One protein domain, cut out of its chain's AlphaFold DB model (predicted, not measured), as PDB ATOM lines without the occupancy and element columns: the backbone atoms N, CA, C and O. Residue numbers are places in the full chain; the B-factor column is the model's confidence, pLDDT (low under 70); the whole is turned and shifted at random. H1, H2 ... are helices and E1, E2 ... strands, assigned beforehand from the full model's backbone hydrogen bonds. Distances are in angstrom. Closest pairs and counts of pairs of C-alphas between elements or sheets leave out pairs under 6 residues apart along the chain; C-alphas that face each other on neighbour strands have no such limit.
ATOM      1  N   ILE A  84     128.897 -76.271  28.721       93.81
ATOM      2  CA  ILE A  84     127.924 -75.191  28.559       93.81
ATOM      3  C   ILE A  84     127.240 -74.873  29.890       93.81
ATOM      4  O   ILE A  84     126.706 -75.753  30.567       93.81
ATOM      5  N   SER A  85     127.234 -73.593  30.235       95.25
ATOM      6  CA  SER A  85     126.499 -73.020  31.357       95.25
ATOM      7  C   SER A  85     125.883 -71.684  30.920       95.25
ATOM      8  O   SER A  85     125.738 -71.417  29.725       95.25
ATOM      9  N   GLY A  86     125.482 -70.828  31.852       95.31
ATOM     10  CA  GLY A  86     124.988 -69.504  31.494       95.31
ATOM     11  C   GLY A  86     124.573 -68.643  32.671       95.31
ATOM     12  O   GLY A  86     124.365 -69.126  33.785       95.31
ATOM     13  N   PHE A  87     124.433 -67.356  32.373       97.69
ATOM     14  CA  PHE A  87     123.758 -66.386  33.220       97.69
ATOM     15  C   PHE A  87     122.273 -66.386  32.873       97.69
ATOM     16  O   PHE A  87     121.916 -66.276  31.702       97.69
ATOM     17  N   GLN A  88     121.407 -66.554  33.863       97.75
ATOM     18  CA  GLN A  88     119.981 -66.757  33.630       97.75
ATOM     19  C   GLN A  88     119.155 -65.871  34.532       97.75
ATOM     20  O   GLN A  88     119.518 -65.640  35.685       97.75
ATOM     21  N   ILE A  89     118.028 -65.422  33.992       98.38
ATOM     22  CA  ILE A  89     117.058 -64.605  34.709       98.38
ATOM     23  C   ILE A  89     115.676 -65.171  34.435       98.38
ATOM     24  O   ILE A  89     115.357 -65.505  33.290       98.38
ATOM     25  N   ALA A  90     114.875 -65.268  35.489       98.06
ATOM     26  CA  ALA A  90     113.449 -65.517  35.399       98.06
ATOM     27  C   ALA A  90     112.691 -64.249  35.793       98.06
ATOM     28  O   ALA A  90     113.029 -63.608  36.789       98.06
ATOM     29  N   PHE A  91     111.649 -63.928  35.034       96.88
ATOM     30  CA  PHE A  91     110.761 -62.805  35.293       96.88
ATOM     31  C   PHE A  91     109.320 -63.295  35.417       96.88
ATOM     32  O   PHE A  91     108.937 -64.256  34.749       96.88
ATOM     33  N   ALA A  92     108.519 -62.620  36.233       96.06
ATOM     34  CA  ALA A  92     107.070 -62.667  36.154       96.06
ATOM     35  C   ALA A  92     106.592 -61.476  35.323       96.06
ATOM     36  O   ALA A  92     107.010 -60.348  35.569       96.06
ATOM     37  N   VAL A  93     105.722 -61.730  34.352       93.75
ATOM     38  CA  VAL A  93     105.168 -60.704  33.458       93.75
ATOM     39  C   VAL A  93     103.666 -60.897  33.302       93.75
ATOM     40  O   VAL A  93     103.188 -62.036  33.286       93.75
ATOM     41  N   ARG A  94     102.908 -59.803  33.187       90.06
ATOM     42  CA  ARG A  94     101.497 -59.850  32.781       90.06
ATOM     43  C   ARG A  94     101.408 -59.870  31.258       90.06
ATOM     44  O   ARG A  94     102.170 -59.193  30.581       90.06
ATOM     45  N   GLY A  95     100.437 -60.611  30.737       72.75
ATOM     46  CA  GLY A  95     100.093 -60.606  29.317       72.75
ATOM     47  C   GLY A  95     100.136 -61.993  28.700       72.75
ATOM     48  O   GLY A  95     100.760 -62.913  29.231       72.75
ATOM     49  N   GLU A  96      99.441 -62.142  27.579       67.75
ATOM     50  CA  GLU A  96      99.501 -63.336  26.742       67.75
ATOM     51  C   GLU A  96     100.623 -63.166  25.719       67.75
ATOM     52  O   GLU A  96     100.719 -62.144  25.045       67.75
ATOM     53  N   PHE A  97     101.483 -64.173  25.594       68.69
ATOM     54  CA  PHE A  97     102.543 -64.164  24.594       68.69
ATOM     55  C   PHE A  97     101.946 -64.587  23.248       68.69
ATOM     56  O   PHE A  97     101.677 -65.768  23.014       68.69
ATOM     57  N   SER A  98     101.763 -63.641  22.332       60.44
ATOM     58  CA  SER A  98     101.399 -63.941  20.945       60.44
ATOM     59  C   SER A  98     102.649 -64.364  20.160       60.44
ATOM     60  O   SER A  98     103.158 -63.620  19.325       60.44
ATOM     61  N   GLY A  99     103.214 -65.535  20.465       66.38
ATOM     62  CA  GLY A  99     104.466 -65.988  19.855       66.38
ATOM     63  C   GLY A  99     104.802 -67.452  20.131       66.38
ATOM     64  O   GLY A  99     104.055 -68.171  20.792       66.38
ATOM     65  N   SER A 100     105.943 -67.910  19.613       75.00
ATOM     66  CA  SER A 100     106.472 -69.242  19.919       75.00
ATOM     67  C   SER A 100     106.812 -69.378  21.409       75.00
ATOM     68  O   SER A 100     107.115 -68.398  22.087       75.00
ATOM     69  N   GLU A 101     106.812 -70.608  21.938       85.25
ATOM     70  CA  GLU A 101     107.212 -70.866  23.336       85.25
ATOM     71  C   GLU A 101     108.625 -70.352  23.647       85.25
ATOM     72  O   GLU A 101     108.935 -69.974  24.771       85.25
ATOM     73  N   THR A 102     109.507 -70.362  22.648       92.25
ATOM     74  CA  THR A 102     110.846 -69.776  22.704       92.25
ATOM     75  C   THR A 102     111.037 -68.891  21.486       92.25
ATOM     76  O   THR A 102     110.901 -69.362  20.355       92.25
ATOM     77  N   ALA A 103     111.355 -67.624  21.714       91.38
ATOM     78  CA  ALA A 103     111.611 -66.636  20.679       91.38
ATOM     79  C   ALA A 103     113.050 -66.129  20.805       91.38
ATOM     80  O   ALA A 103     113.504 -65.800  21.900       91.38
ATOM     81  N   PHE A 104     113.774 -66.086  19.688       93.69
ATOM     82  CA  PHE A 104     115.099 -65.474  19.627       93.69
ATOM     83  C   PHE A 104     114.959 -64.032  19.168       93.69
ATOM     84  O   PHE A 104     114.332 -63.784  18.141       93.69
ATOM     85  N   VAL A 105     115.579 -63.118  19.902       92.94
ATOM     86  CA  VAL A 105     115.530 -61.679  19.655       92.94
ATOM     87  C   VAL A 105     116.946 -61.142  19.514       92.94
ATOM     88  O   VAL A 105     117.846 -61.533  20.267       92.94
ATOM     89  N   ASP A 106     117.134 -60.277  18.525       96.19
ATOM     90  CA  ASP A 106     118.351 -59.486  18.402       96.19
ATOM     91  C   ASP A 106     118.296 -58.370  19.452       96.19
ATOM     92  O   ASP A 106     117.228 -57.835  19.757       96.19
ATOM     93  N   ILE A 107     119.437 -58.074  20.063       96.69
ATOM     94  CA  ILE A 107     119.560 -57.135  21.176       96.69
ATOM     95  C   ILE A 107     120.748 -56.215  20.944       96.69
ATOM     96  O   ILE A 107     121.735 -56.599  20.313       96.69
ATOM     97  N   ASP A 108     120.697 -55.029  21.545       96.69
ATOM     98  CA  ASP A 108     121.891 -54.198  21.651       96.69
ATOM     99  C   ASP A 108     123.018 -55.006  22.317       96.69
ATOM    100  O   ASP A 108     122.775 -55.646  23.352       96.69
ATOM    101  N   PRO A 109     124.250 -54.992  21.771       97.31
ATOM    102  CA  PRO A 109     125.333 -55.823  22.275       97.31
ATOM    103  C   PRO A 109     125.535 -55.692  23.789       97.31
ATOM    104  O   PRO A 109     125.521 -54.591  24.344       97.31
ATOM    105  N   ILE A 110     125.719 -56.822  24.468       96.50
ATOM    106  CA  ILE A 110     125.940 -56.899  25.917       96.50
ATOM    107  C   ILE A 110     127.139 -57.780  26.238       96.50
ATOM    108  O   ILE A 110     127.326 -58.849  25.653       96.50
ATOM    109  N   ASN A 111     127.949 -57.335  27.197       96.00
ATOM    110  CA  ASN A 111     129.089 -58.095  27.694       96.00
ATOM    111  C   ASN A 111     128.652 -59.051  28.810       96.00
ATOM    112  O   ASN A 111     128.075 -58.632  29.810       96.00
ATOM    113  N   ILE A 112     128.979 -60.334  28.656       93.88
ATOM    114  CA  ILE A 112     128.709 -61.413  29.612       93.88
ATOM    115  C   ILE A 112     129.999 -62.116  30.035       93.88
ATOM    116  O   ILE A 112     130.355 -63.205  29.567       93.88
ATOM    117  N   GLY A 113     130.725 -61.482  30.951       90.56
ATOM    118  CA  GLY A 113     132.053 -61.930  31.351       90.56
ATOM    119  C   GLY A 113     133.040 -61.789  30.199       90.56
ATOM    120  O   GLY A 113     133.427 -60.681  29.846       90.56
ATOM    121  N   THR A 114     133.439 -62.904  29.587       92.06
ATOM    122  CA  THR A 114     134.498 -62.945  28.561       92.06
ATOM    123  C   THR A 114     133.997 -62.829  27.120       92.06
ATOM    124  O   THR A 114     134.775 -63.015  26.184       92.06
ATOM    125  N   ARG A 115     132.700 -62.580  26.909       93.88
ATOM    126  CA  ARG A 115     132.080 -62.570  25.577       93.88
ATOM    127  C   ARG A 115     131.095 -61.422  25.435       93.88
ATOM    128  O   ARG A 115     130.462 -61.035  26.411       93.88
ATOM    129  N   THR A 116     130.913 -60.962  24.207       96.25
ATOM    130  CA  THR A 116     129.815 -60.072  23.822       96.25
ATOM    131  C   THR A 116     128.787 -60.884  23.045       96.25
ATOM    132  O   THR A 116     129.163 -61.725  22.224       96.25
ATOM    133  N   ILE A 117     127.504 -60.666  23.325       95.94
ATOM    134  CA  ILE A 117     126.397 -61.234  22.551       95.94
ATOM    135  C   ILE A 117     125.482 -60.112  22.070       95.94
ATOM    136  O   ILE A 117     125.316 -59.110  22.759       95.94
ATOM    137  N   ASP A 118     124.884 -60.308  20.908       96.69
ATOM    138  CA  ASP A 118     123.931 -59.416  20.234       96.69
ATOM    139  C   ASP A 118     122.592 -60.123  19.964       96.69
ATOM    140  O   ASP A 118     121.707 -59.596  19.297       96.69
ATOM    141  N   ARG A 119     122.430 -61.333  20.508       95.94
ATOM    142  CA  ARG A 119     121.219 -62.135  20.383       95.94
ATOM    143  C   ARG A 119     120.969 -62.934  21.649       95.94
ATOM    144  O   ARG A 119     121.886 -63.550  22.196       95.94
ATOM    145  N   MET A 120     119.715 -62.985  22.080       95.06
ATOM    146  CA  MET A 120     119.271 -63.816  23.198       95.06
ATOM    147  C   MET A 120     117.963 -64.525  22.857       95.06
ATOM    148  O   MET A 120     117.330 -64.231  21.845       95.06
ATOM    149  N   TYR A 121     117.548 -65.472  23.694       94.31
ATOM    150  CA  TYR A 121     116.196 -66.012  23.620       94.31
ATOM    151  C   TYR A 121     115.387 -65.608  24.843       94.31
ATOM    152  O   TYR A 121     115.930 -65.469  25.940       94.31
ATOM    153  N   VAL A 122     114.081 -65.483  24.651       94.44
ATOM    154  CA  VAL A 122     113.088 -65.411  25.717       94.44
ATOM    155  C   VAL A 122     112.193 -66.629  25.574       94.44
ATOM    156  O   VAL A 122     111.664 -66.916  24.500       94.44
ATOM    157  N   LYS A 123     112.085 -67.394  26.654       94.56
ATOM    158  CA  LYS A 123     111.213 -68.556  26.748       94.56
ATOM    159  C   LYS A 123     110.085 -68.257  27.715       94.56
ATOM    160  O   LYS A 123     110.345 -67.866  28.848       94.56
ATOM    161  N   GLN A 124     108.860 -68.495  27.279       92.00
ATOM    162  CA  GLN A 124     107.663 -68.379  28.100       92.00
ATOM    163  C   GLN A 124     107.244 -69.736  28.664       92.00
ATOM    164  O   GLN A 124     107.499 -70.790  28.073       92.00
ATOM    165  N   TYR A 125     106.594 -69.699  29.822       92.25
ATOM    166  CA  TYR A 125     106.105 -70.880  30.526       92.25
ATOM    167  C   TYR A 125     104.604 -70.822  30.840       92.25
ATOM    168  O   TYR A 125     104.102 -71.714  31.522       92.25
ATOM    169  N   GLY A 126     103.868 -69.834  30.315       89.94
ATOM    170  CA  GLY A 126     102.430 -69.667  30.564       89.94
ATOM    171  C   GLY A 126     101.542 -70.832  30.116       89.94
ATOM    172  O   GLY A 126     100.387 -70.908  30.525       89.94
ATOM    173  N   TYR A 127     102.070 -71.776  29.328       87.50
ATOM    174  CA  TYR A 127     101.363 -73.002  28.948       87.50
ATOM    175  C   TYR A 127     101.152 -73.983  30.114       87.50
ATOM    176  O   TYR A 127     100.268 -74.836  30.030       87.50
ATOM    177  N   ASP A 128     101.958 -73.919  31.182       88.69
ATOM    178  CA  ASP A 128     101.797 -74.773  32.366       88.69
ATOM    179  C   ASP A 128     101.289 -73.919  33.543       88.69
ATOM    180  O   ASP A 128     102.007 -73.025  34.003       88.69
ATOM    181  N   PRO A 129     100.074 -74.190  34.069       89.19
ATOM    182  CA  PRO A 129      99.457 -73.405  35.138       89.19
ATOM    183  C   PRO A 129     100.309 -73.242  36.400       89.19
ATOM    184  O   PRO A 129     100.079 -72.312  37.162       89.19
ATOM    185  N   ILE A 130     101.299 -74.112  36.647       89.69
ATOM    186  CA  ILE A 130     102.212 -73.938  37.794       89.69
ATOM    187  C   ILE A 130     103.086 -72.681  37.678       89.69
ATOM    188  O   ILE A 130     103.594 -72.206  38.691       89.69
ATOM    189  N   PHE A 131     103.291 -72.179  36.458       91.50
ATOM    190  CA  PHE A 131     104.055 -70.968  36.169       91.50
ATOM    191  C   PHE A 131     103.151 -69.751  35.956       91.50
ATOM    192  O   PHE A 131     103.637 -68.720  35.498       91.50
ATOM    193  N   VAL A 132     101.857 -69.862  36.280       91.69
ATOM    194  CA  VAL A 132     100.885 -68.775  36.170       91.69
ATOM    195  C   VAL A 132     100.280 -68.493  37.541       91.69
ATOM    196  O   VAL A 132      99.718 -69.380  38.184       91.69
ATOM    197  N   LYS A 133     100.382 -67.247  38.001       91.81
ATOM    198  CA  LYS A 133      99.810 -66.802  39.275       91.81
ATOM    199  C   LYS A 133      99.393 -65.337  39.183       91.81
ATOM    200  O   LYS A 133     100.142 -64.515  38.669       91.81
ATOM    201  N   ASP A 134      98.196 -65.021  39.675       90.94
ATOM    202  CA  ASP A 134      97.660 -63.650  39.759       90.94
ATOM    203  C   ASP A 134      97.667 -62.888  38.411       90.94
ATOM    204  O   ASP A 134      97.860 -61.673  38.340       90.94
ATOM    205  N   GLY A 135      97.450 -63.625  37.312       88.31
ATOM    206  CA  GLY A 135      97.469 -63.091  35.945       88.31
ATOM    207  C   GLY A 135      98.868 -62.829  35.375       88.31
ATOM    208  O   GLY A 135      98.971 -62.314  34.265       88.31
ATOM    209  N   LYS A 136      99.930 -63.194  36.105       92.31
ATOM    210  CA  LYS A 136     101.313 -63.178  35.626       92.31
ATOM    211  C   LYS A 136     101.774 -64.578  35.235       92.31
ATOM    212  O   LYS A 136     101.381 -65.560  35.865       92.31
ATOM    213  N   GLN A 137     102.644 -64.658  34.237       92.62
ATOM    214  CA  GLN A 137     103.333 -65.878  33.823       92.62
ATOM    215  C   GLN A 137     104.851 -65.738  33.956       92.62
ATOM    216  O   GLN A 137     105.376 -64.626  33.987       92.62
ATOM    217  N   VAL A 138     105.564 -66.866  34.005       95.00
ATOM    218  CA  VAL A 138     107.033 -66.874  34.008       95.00
ATOM    219  C   VAL A 138     107.587 -66.794  32.588       95.00
ATOM    220  O   VAL A 138     107.251 -67.617  31.732       95.00
ATOM    221  N   ILE A 139     108.522 -65.872  32.379       95.25
ATOM    222  CA  ILE A 139     109.468 -65.915  31.262       95.25
ATOM    223  C   ILE A 139     110.894 -66.083  31.767       95.25
ATOM    224  O   ILE A 139     111.217 -65.762  32.909       95.25
ATOM    225  N   GLN A 140     111.764 -66.592  30.907       96.62
ATOM    226  CA  GLN A 140     113.158 -66.837  31.233       96.62
ATOM    227  C   GLN A 140     114.053 -66.536  30.041       96.62
ATOM    228  O   GLN A 140     113.716 -66.849  28.898       96.62
ATOM    229  N   THR A 141     115.242 -66.023  30.323       96.88
ATOM    230  CA  THR A 141     116.333 -65.944  29.353       96.88
ATOM    231  C   THR A 141     117.590 -66.621  29.892       96.88
ATOM    232  O   THR A 141     117.809 -66.686  31.105       96.88
ATOM    233  N   CYS A 142     118.412 -67.150  28.985       95.19
ATOM    234  CA  CYS A 142     119.739 -67.673  29.292       95.19
ATOM    235  C   CYS A 142     120.762 -67.095  28.328       95.19
ATOM    236  O   CYS A 142     120.694 -67.297  27.114       95.19
ATOM    237  N   LEU A 143     121.751 -66.429  28.904       95.81
ATOM    238  CA  LEU A 143     122.910 -65.910  28.219       95.81
ATOM    239  C   LEU A 143     124.006 -66.970  28.336       95.81
ATOM    240  O   LEU A 143     124.679 -67.096  29.363       95.81
ATOM    241  N   THR A 144     124.122 -67.785  27.287       94.44
ATOM    242  CA  THR A 144     124.997 -68.960  27.244       94.44
ATOM    243  C   THR A 144     126.466 -68.596  27.456       94.44
ATOM    244  O   THR A 144     127.060 -67.819  26.702       94.44
ATOM    245  N   GLN A 145     127.085 -69.254  28.432       94.62
ATOM    246  CA  GLN A 145     128.503 -69.157  28.752       94.62
ATOM    247  C   GLN A 145     129.170 -70.538  28.665       94.62
ATOM    248  O   GLN A 145     128.505 -71.572  28.649       94.62
ATOM    249  N   TYR A 146     130.498 -70.539  28.594       94.25
ATOM    250  CA  TYR A 146     131.324 -71.751  28.613       94.25
ATOM    251  C   TYR A 146     132.326 -71.676  29.772       94.25
ATOM    252  O   TYR A 146     132.220 -70.772  30.603       94.25
ATOM    253  N   ASP A 147     133.323 -72.560  29.797       94.00
ATOM    254  CA  ASP A 147     134.369 -72.618  30.828       94.00
ATOM    255  C   ASP A 147     134.971 -71.241  31.162       94.00
ATOM    256  O   ASP A 147     134.989 -70.836  32.318       94.00
ATOM    257  N   ALA A 148     135.345 -70.440  30.157       94.69
ATOM    258  CA  ALA A 148     135.891 -69.097  30.388       94.69
ATOM    259  C   ALA A 148     134.909 -68.138  31.094       94.69
ATOM    260  O   ALA A 148     135.328 -67.215  31.786       94.69
ATOM    261  N   GLY A 149     133.601 -68.323  30.900       96.12
ATOM    262  CA  GLY A 149     132.579 -67.558  31.611       96.12
ATOM    263  C   GLY A 149     132.430 -68.015  33.060       96.12
ATOM    264  O   GLY A 149     132.279 -67.173  33.940       96.12
ATOM    265  N   PHE A 150     132.521 -69.322  33.324       97.06
ATOM    266  CA  PHE A 150     132.577 -69.850  34.690       97.06
ATOM    267  C   PHE A 150     133.794 -69.300  35.448       97.06
ATOM    268  O   PHE A 150     133.619 -68.740  36.528       97.06
ATOM    269  N   GLU A 151     134.989 -69.373  34.850       97.38
ATOM    270  CA  GLU A 151     136.228 -68.859  35.451       97.38
ATOM    271  C   GLU A 151     136.153 -67.356  35.733       97.38
ATOM    272  O   GLU A 151     136.561 -66.908  36.802       97.38
ATOM    273  N   TYR A 152     135.547 -66.579  34.828       97.88
ATOM    274  CA  TYR A 152     135.286 -65.158  35.064       97.88
ATOM    275  C   TYR A 152     134.445 -64.929  36.321       97.88
ATOM    276  O   TYR A 152     134.808 -64.113  37.159       97.88
ATOM    277  N   TRP A 153     133.330 -65.648  36.489       98.12
ATOM    278  CA  TRP A 153     132.522 -65.499  37.701       98.12
ATOM    279  C   TRP A 153     133.281 -65.953  38.950       98.12
ATOM    280  O   TRP A 153     133.118 -65.342  40.004       98.12
ATOM    281  N   LYS A 154     134.088 -67.015  38.838       98.00
ATOM    282  CA  LYS A 154     134.880 -67.576  39.939       98.00
ATOM    283  C   LYS A 154     135.990 -66.631  40.402       98.00
ATOM    284  O   LYS A 154     136.337 -66.661  41.579       98.00
ATOM    285  N   SER A 155     136.528 -65.806  39.501       98.19
ATOM    286  CA  SER A 155     137.615 -64.874  39.809       98.19
ATOM    287  C   SER A 155     137.169 -63.614  40.551       98.19
ATOM    288  O   SER A 155     138.019 -62.890  41.062       98.19
ATOM    289  N   LEU A 156     135.866 -63.314  40.580       98.25
ATOM    290  CA  LEU A 156     135.333 -62.132  41.258       98.25
ATOM    291  C   LEU A 156     135.346 -62.318  42.780       98.25
ATOM    292  O   LEU A 156     134.987 -63.382  43.292       98.25
ATOM    293  N   SER A 157     135.671 -61.252  43.515       98.44
ATOM    294  CA  SER A 157     135.350 -61.179  44.945       98.44
ATOM    295  C   SER A 157     133.835 -61.247  45.166       98.44
ATOM    296  O   SER A 157     133.037 -61.080  44.239       98.44
ATOM    297  N   LYS A 158     133.405 -61.488  46.408       97.75
ATOM    298  CA  LYS A 158     131.976 -61.575  46.735       97.75
ATOM    299  C   LYS A 158     131.241 -60.274  46.389       97.75
ATOM    300  O   LYS A 158     130.172 -60.317  45.782       97.75
ATOM    301  N   GLU A 159     131.842 -59.136  46.716       98.50
ATOM    302  CA  GLU A 159     131.298 -57.805  46.461       98.50
ATOM    303  C   GLU A 159     131.219 -57.509  44.956       98.50
ATOM    304  O   GLU A 159     130.212 -56.990  44.472       98.50
ATOM    305  N   GLU A 160     132.255 -57.879  44.195       98.44
ATOM    306  CA  GLU A 160     132.260 -57.738  42.736       98.44
ATOM    307  C   GLU A 160     131.237 -58.653  42.073       98.44
ATOM    308  O   GLU A 160     130.520 -58.204  41.183       98.44
ATOM    309  N   TYR A 161     131.134 -59.907  42.514       98.50
ATOM    310  CA  TYR A 161     130.144 -60.857  42.018       98.50
ATOM    311  C   TYR A 161     128.728 -60.304  42.181       98.50
ATOM    312  O   TYR A 161     127.960 -60.301  41.220       98.50
ATOM    313  N   ASP A 162     128.387 -59.802  43.373       98.44
ATOM    314  CA  ASP A 162     127.053 -59.269  43.652       98.44
ATOM    315  C   ASP A 162     126.772 -57.998  42.831       98.44
ATOM    316  O   ASP A 162     125.680 -57.858  42.272       98.44
ATOM    317  N   ARG A 163     127.766 -57.108  42.686       98.56
ATOM    318  CA  ARG A 163     127.657 -55.905  41.846       98.56
ATOM    319  C   ARG A 163     127.459 -56.259  40.370       98.56
ATOM    320  O   ARG A 163     126.469 -55.837  39.782       98.56
ATOM    321  N   VAL A 164     128.359 -57.057  39.791       98.31
ATOM    322  CA  VAL A 164     128.327 -57.450  38.371       98.31
ATOM    323  C   VAL A 164     127.053 -58.223  38.053       98.31
ATOM    324  O   VAL A 164     126.418 -57.971  37.033       98.31
ATOM    325  N   LYS A 165     126.634 -59.139  38.935       98.50
ATOM    326  CA  LYS A 165     125.369 -59.863  38.788       98.50
ATOM    327  C   LYS A 165     124.192 -58.892  38.728       98.50
ATOM    328  O   LYS A 165     123.361 -59.028  37.835       98.50
ATOM    329  N   LYS A 166     124.120 -57.917  39.638       98.44
ATOM    330  CA  LYS A 166     123.042 -56.918  39.664       98.44
ATOM    331  C   LYS A 166     123.046 -56.038  38.412       98.44
ATOM    332  O   LYS A 166     122.005 -55.890  37.785       98.44
ATOM    333  N   GLU A 167     124.202 -55.506  38.027       98.25
ATOM    334  CA  GLU A 167     124.355 -54.673  36.825       98.25
ATOM    335  C   GLU A 167     123.936 -55.434  35.563       98.25
ATOM    336  O   GLU A 167     123.122 -54.942  34.783       98.25
ATOM    337  N   LEU A 168     124.413 -56.672  35.402       98.19
ATOM    338  CA  LEU A 168     124.057 -57.507  34.261       98.19
ATOM    339  C   LEU A 168     122.564 -57.863  34.252       98.19
ATOM    340  O   LEU A 168     121.958 -57.901  33.187       98.19
ATOM    341  N   THR A 169     121.957 -58.081  35.423       98.50
ATOM    342  CA  THR A 169     120.507 -58.319  35.544       98.50
ATOM    343  C   THR A 169     119.723 -57.147  34.962       98.50
ATOM    344  O   THR A 169     118.874 -57.348  34.097       98.50
ATOM    345  N   SER A 170     120.063 -55.924  35.376       98.06
ATOM    346  CA  SER A 170     119.425 -54.698  34.890       98.06
ATOM    347  C   SER A 170     119.662 -54.460  33.395       98.06
ATOM    348  O   SER A 170     118.762 -54.015  32.690       98.06
ATOM    349  N   GLU A 171     120.849 -54.775  32.873       98.06
ATOM    350  CA  GLU A 171     121.129 -54.659  31.435       98.06
ATOM    351  C   GLU A 171     120.337 -55.661  30.584       98.06
ATOM    352  O   GLU A 171     119.916 -55.333  29.471       98.06
ATOM    353  N   VAL A 172     120.109 -56.872  31.094       97.94
ATOM    354  CA  VAL A 172     119.276 -57.874  30.418       97.94
ATOM    355  C   VAL A 172     117.798 -57.504  30.499       97.94
ATOM    356  O   VAL A 172     117.107 -57.610  29.492       97.94
ATOM    357  N   GLU A 173     117.320 -57.023  31.647       97.50
ATOM    358  CA  GLU A 173     115.949 -56.524  31.810       97.50
ATOM    359  C   GLU A 173     115.623 -55.430  30.785       97.50
ATOM    360  O   GLU A 173     114.632 -55.546  30.067       97.50
ATOM    361  N   LYS A 174     116.510 -54.438  30.606       97.06
ATOM    362  CA  LYS A 174     116.359 -53.402  29.565       97.06
ATOM    363  C   LYS A 174     116.173 -53.990  28.166       97.06
ATOM    364  O   LYS A 174     115.380 -53.479  27.385       97.06
ATOM    365  N   ARG A 175     116.896 -55.064  27.837       96.94
ATOM    366  CA  ARG A 175     116.820 -55.731  26.525       96.94
ATOM    367  C   ARG A 175     115.570 -56.586  26.375       96.94
ATOM    368  O   ARG A 175     115.035 -56.672  25.276       96.94
ATOM    369  N   VAL A 176     115.090 -57.191  27.463       95.12
ATOM    370  CA  VAL A 176     113.780 -57.855  27.483       95.12
ATOM    371  C   VAL A 176     112.683 -56.826  27.219       95.12
ATOM    372  O   VAL A 176     111.874 -57.053  26.332       95.12
ATOM    373  N   LEU A 177     112.701 -55.683  27.908       94.56
ATOM    374  CA  LEU A 177     111.715 -54.613  27.723       94.56
ATOM    375  C   LEU A 177     111.796 -53.951  26.343       94.56
ATOM    376  O   LEU A 177     110.770 -53.638  25.757       94.56
ATOM    377  N   ALA A 178     112.993 -53.792  25.776       94.81
ATOM    378  CA  ALA A 178     113.139 -53.295  24.408       94.81
ATOM    379  C   ALA A 178     112.540 -54.260  23.368       94.81
ATOM    380  O   ALA A 178     111.969 -53.818  22.373       94.81
ATOM    381  N   ALA A 179     112.668 -55.572  23.594       92.06
ATOM    382  CA  ALA A 179     112.104 -56.596  22.716       92.06
ATOM    383  C   ALA A 179     110.598 -56.822  22.941       92.06
ATOM    384  O   ALA A 179     109.906 -57.212  22.002       92.06
ATOM    385  N   TYR A 180     110.114 -56.580  24.162       91.31
ATOM    386  CA  TYR A 180     108.727 -56.777  24.588       91.31
ATOM    387  C   TYR A 180     108.251 -55.599  25.463       91.31
ATOM    388  O   TYR A 180     108.155 -55.738  26.692       91.31
ATOM    389  N   PRO A 181     107.978 -54.422  24.864       91.50
ATOM    390  CA  PRO A 181     107.565 -53.224  25.603       91.50
ATOM    391  C   PRO A 181     106.277 -53.411  26.413       91.50
ATOM    392  O   PRO A 181     106.060 -52.725  27.406       91.50
ATOM    393  N   GLU A 182     105.435 -54.375  26.039       88.75
ATOM    394  CA  GLU A 182     104.203 -54.719  26.749       88.75
ATOM    395  C   GLU A 182     104.416 -55.168  28.207       88.75
ATOM    396  O   GLU A 182     103.457 -55.187  28.978       88.75
ATOM    397  N   PHE A 183     105.647 -55.513  28.612       89.38
ATOM    398  CA  PHE A 183     105.958 -55.907  29.991       89.38
ATOM    399  C   PHE A 183     106.405 -54.750  30.891       89.38
ATOM    400  O   PHE A 183     106.573 -54.976  32.088       89.38
ATOM    401  N   GLU A 184     106.592 -53.535  30.366       83.69
ATOM    402  CA  GLU A 184     107.214 -52.416  31.097       83.69
ATOM    403  C   GLU A 184     106.515 -52.083  32.424       83.69
ATOM    404  O   GLU A 184     107.184 -51.840  33.427       83.69
ATOM    405  N   GLU A 185     105.183 -52.144  32.471       84.25
ATOM    406  CA  GLU A 185     104.422 -51.789  33.677       84.25
ATOM    407  C   GLU A 185     104.397 -52.893  34.750       84.25
ATOM    408  O   GLU A 185     104.103 -52.611  35.912       84.25
ATOM    409  N   GLU A 186     104.687 -54.153  34.397       88.25
ATOM    410  CA  GLU A 186     104.448 -55.304  35.286       88.25
ATOM    411  C   GLU A 186     105.526 -56.402  35.265       88.25
ATOM    412  O   GLU A 186     105.285 -57.517  35.750       88.25
ATOM    413  N   ILE A 187     106.724 -56.106  34.758       93.56
ATOM    414  CA  ILE A 187     107.870 -57.012  34.851       93.56
ATOM    415  C   ILE A 187     108.411 -57.069  36.283       93.56
ATOM    416  O   ILE A 187     108.583 -56.062  36.967       93.56
ATOM    417  N   GLU A 188     108.682 -58.276  36.760       95.88
ATOM    418  CA  GLU A 188     109.245 -58.516  38.084       95.88
ATOM    419  C   GLU A 188     110.328 -59.582  37.982       95.88
ATOM    420  O   GLU A 188     110.080 -60.675  37.479       95.88
ATOM    421  N   ILE A 189     111.532 -59.294  38.475       97.44
ATOM    422  CA  ILE A 189     112.609 -60.286  38.532       97.44
ATOM    423  C   ILE A 189     112.298 -61.294  39.643       97.44
ATOM    424  O   ILE A 189     112.272 -60.942  40.820       97.44
ATOM    425  N   LEU A 190     112.115 -62.561  39.268       97.12
ATOM    426  CA  LEU A 190     111.885 -63.659  40.208       97.12
ATOM    427  C   LEU A 190     113.194 -64.187  40.789       97.12
ATOM    428  O   LEU A 190     113.299 -64.413  41.992       97.12
ATOM    429  N   ASP A 191     114.182 -64.418  39.926       97.88
ATOM    430  CA  ASP A 191     115.518 -64.845  40.331       97.88
ATOM    431  C   ASP A 191     116.528 -64.567  39.217       97.88
ATOM    432  O   ASP A 191     116.193 -64.435  38.038       97.88
ATOM    433  N   THR A 192     117.796 -64.503  39.596       98.25
ATOM    434  CA  THR A 192     118.930 -64.431  38.683       98.25
ATOM    435  C   THR A 192     120.025 -65.344  39.187       98.25
ATOM    436  O   THR A 192     120.390 -65.302  40.362       98.25
ATOM    437  N   TRP A 193     120.617 -66.148  38.314       97.88
ATOM    438  CA  TRP A 193     121.667 -67.080  38.701       97.88
ATOM    439  C   TRP A 193     122.772 -67.183  37.657       97.88
ATOM    440  O   TRP A 193     122.618 -66.833  36.489       97.88
ATOM    441  N   THR A 194     123.932 -67.634  38.123       98.00
ATOM    442  CA  THR A 194     125.173 -67.724  37.342       98.00
ATOM    443  C   THR A 194     125.682 -69.169  37.333       98.00
ATOM    444  O   THR A 194     125.194 -69.982  38.129       98.00
ATOM    445  N   PRO A 195     126.713 -69.504  36.532       97.50
ATOM    446  CA  PRO A 195     127.355 -70.820  36.570       97.50
ATOM    447  C   PRO A 195     127.753 -71.288  37.984       97.50
ATOM    448  O   PRO A 195     127.579 -72.458  38.325       97.50
ATOM    449  N   LEU A 196     128.170 -70.369  38.867       97.94
ATOM    450  CA  LEU A 196     128.510 -70.685  40.265       97.94
ATOM    451  C   LEU A 196     127.313 -71.165  41.100       97.94
ATOM    452  O   LEU A 196     127.487 -71.805  42.135       97.94
ATOM    453  N   THR A 197     126.085 -70.847  40.688       97.56
ATOM    454  CA  THR A 197     124.880 -71.348  41.365       97.56
ATOM    455  C   THR A 197     124.688 -72.833  41.080       97.56
ATOM    456  O   THR A 197     124.422 -73.589  42.009       97.56
ATOM    457  N   TYR A 198     124.918 -73.272  39.840       96.38
ATOM    458  CA  TYR A 198     124.898 -74.690  39.477       96.38
ATOM    459  C   TYR A 198     126.014 -75.483  40.166       96.38
ATOM    460  O   TYR A 198     125.758 -76.582  40.661       96.38
ATOM    461  N   GLU A 199     127.223 -74.921  40.255       96.62
ATOM    462  CA  GLU A 199     128.314 -75.524  41.035       96.62
ATOM    463  C   GLU A 199     127.888 -75.703  42.503       96.62
ATOM    464  O   GLU A 199     127.932 -76.812  43.029       96.62
ATOM    465  N   ARG A 200     127.387 -74.640  43.143       95.94
ATOM    466  CA  ARG A 200     127.013 -74.652  44.565       95.94
ATOM    467  C   ARG A 200     125.837 -75.581  44.887       95.94
ATOM    468  O   ARG A 200     125.859 -76.233  45.924       95.94
ATOM    469  N   TYR A 201     124.801 -75.618  44.047       94.56
ATOM    470  CA  TYR A 201     123.558 -76.348  44.342       94.56
ATOM    471  C   TYR A 201     123.598 -77.800  43.865       94.56
ATOM    472  O   TYR A 201     122.979 -78.666  44.479       94.56
ATOM    473  N   CYS A 202     124.308 -78.072  42.769       93.44
ATOM    474  CA  CYS A 202     124.265 -79.370  42.097       93.44
ATOM    475  C   CYS A 202     125.623 -80.084  42.068       93.44
ATOM    476  O   CYS A 202     125.694 -81.196  41.545       93.44
ATOM    477  N   ASN A 203     126.694 -79.473  42.597       94.81
ATOM    478  CA  ASN A 203     128.080 -79.913  42.388       94.81
ATOM    479  C   ASN A 203     128.419 -80.076  40.894       94.81
ATOM    480  O   ASN A 203     129.177 -80.970  40.517       94.81
ATOM    481  N   ALA A 204     127.803 -79.254  40.037       95.44
ATOM    482  CA  ALA A 204     127.981 -79.333  38.594       95.44
ATOM    483  C   ALA A 204     129.343 -78.759  38.197       95.44
ATOM    484  O   ALA A 204     129.644 -77.603  38.515       95.44
ATOM    485  N   TYR A 205     130.146 -79.545  37.480       95.69
ATOM    486  CA  TYR A 205     131.458 -79.116  37.008       95.69
ATOM    487  C   TYR A 205     131.316 -77.886  36.112       95.69
ATOM    488  O   TYR A 205     130.551 -77.900  35.145       95.69
ATOM    489  N   HIS A 206     131.993 -76.800  36.492       96.19
ATOM    490  CA  HIS A 206     131.921 -75.488  35.838       96.19
ATOM    491  C   HIS A 206     130.484 -74.970  35.616       96.19
ATOM    492  O   HIS A 206     130.197 -74.199  34.700       96.19
ATOM    493  N   GLY A 207     129.548 -75.407  36.465       95.75
ATOM    494  CA  GLY A 207     128.135 -75.065  36.361       95.75
ATOM    495  C   GLY A 207     127.408 -75.681  35.160       95.75
ATOM    496  O   GLY A 207     126.387 -75.140  34.732       95.75
ATOM    497  N   GLY A 208     127.924 -76.776  34.596       94.44
ATOM    498  CA  GLY A 208     127.351 -77.443  33.431       94.44
ATOM    499  C   GLY A 208     125.961 -78.034  33.680       94.44
ATOM    500  O   GLY A 208     125.803 -78.979  34.452       94.44
TER     501      GLY A 208
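What this domain is: This is residues 84 to 208 of the 270 residues of the protein "Amino_oxidase domain-containing protein" of Firmicutes bacterium ADurb.Bin354 (UniProt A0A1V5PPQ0). A strongly twisted sheet of five strands curls round one long helix, H2, while two short helices, H1 and H3, meet at one end of the strands. The printed part has 125 residues, with named elements in the order E1 E2 E3 E4 H1 H2 E5 H3. The antiparallel sheet runs E2 E3 E4 E1 E5, and the class is mixed, helices and strands. The whole is compact, with a radius of gyration of the C-alphas of 14.7 A and spans of 40 by 30 by 25 A.

Where its parts are: Find C-alpha 85 at (126.499, -73.020, 31.357); from there E1, residues 85 to 94, runs 28.3 A. E2, residues 102 to 112, bends by 97 degrees at residue 109; E3, residues 115 to 124, bends by 70 degrees at residue 118. E4 is residues 136 to 145, H1 147 to 155. H2, residues 158 to 179, spans 31.6 A. E5 is residues 188 to 193; H3, 195 to 202, ends at C-alpha 202, (124.265, -79.370, 42.097).

How they stand to each other: Hairpins E2 and E3, and E3 and E4, form a meander, each strand the antiparallel neighbour of the one before. Within hydrogen-bond range look for N 105 and O 120 at 2.8 A, and N 123 and O 140 at 2.8 A. E1 has antiparallel neighbours E4, with N 91 and O 139 at 2.8 A, and E5, with N 90 and O 191 at 3.0 A. H2 is on the sheet; its closest C-alphas to E2 are Arg 175 and Ile 107, 6.2 A. H1 touches H3 about perpendicular, 87 degrees, closest at C-alphas Phe 150 and Pro 195, 5.6 A. In H1, H2 and H3 every O i to N i+4 pair is within hydrogen-bond range.

The domain as a whole: The printed part has no cut. The E3 to E4 link is long, 11 residues. Residues 96 to 99 are under pLDDT 70.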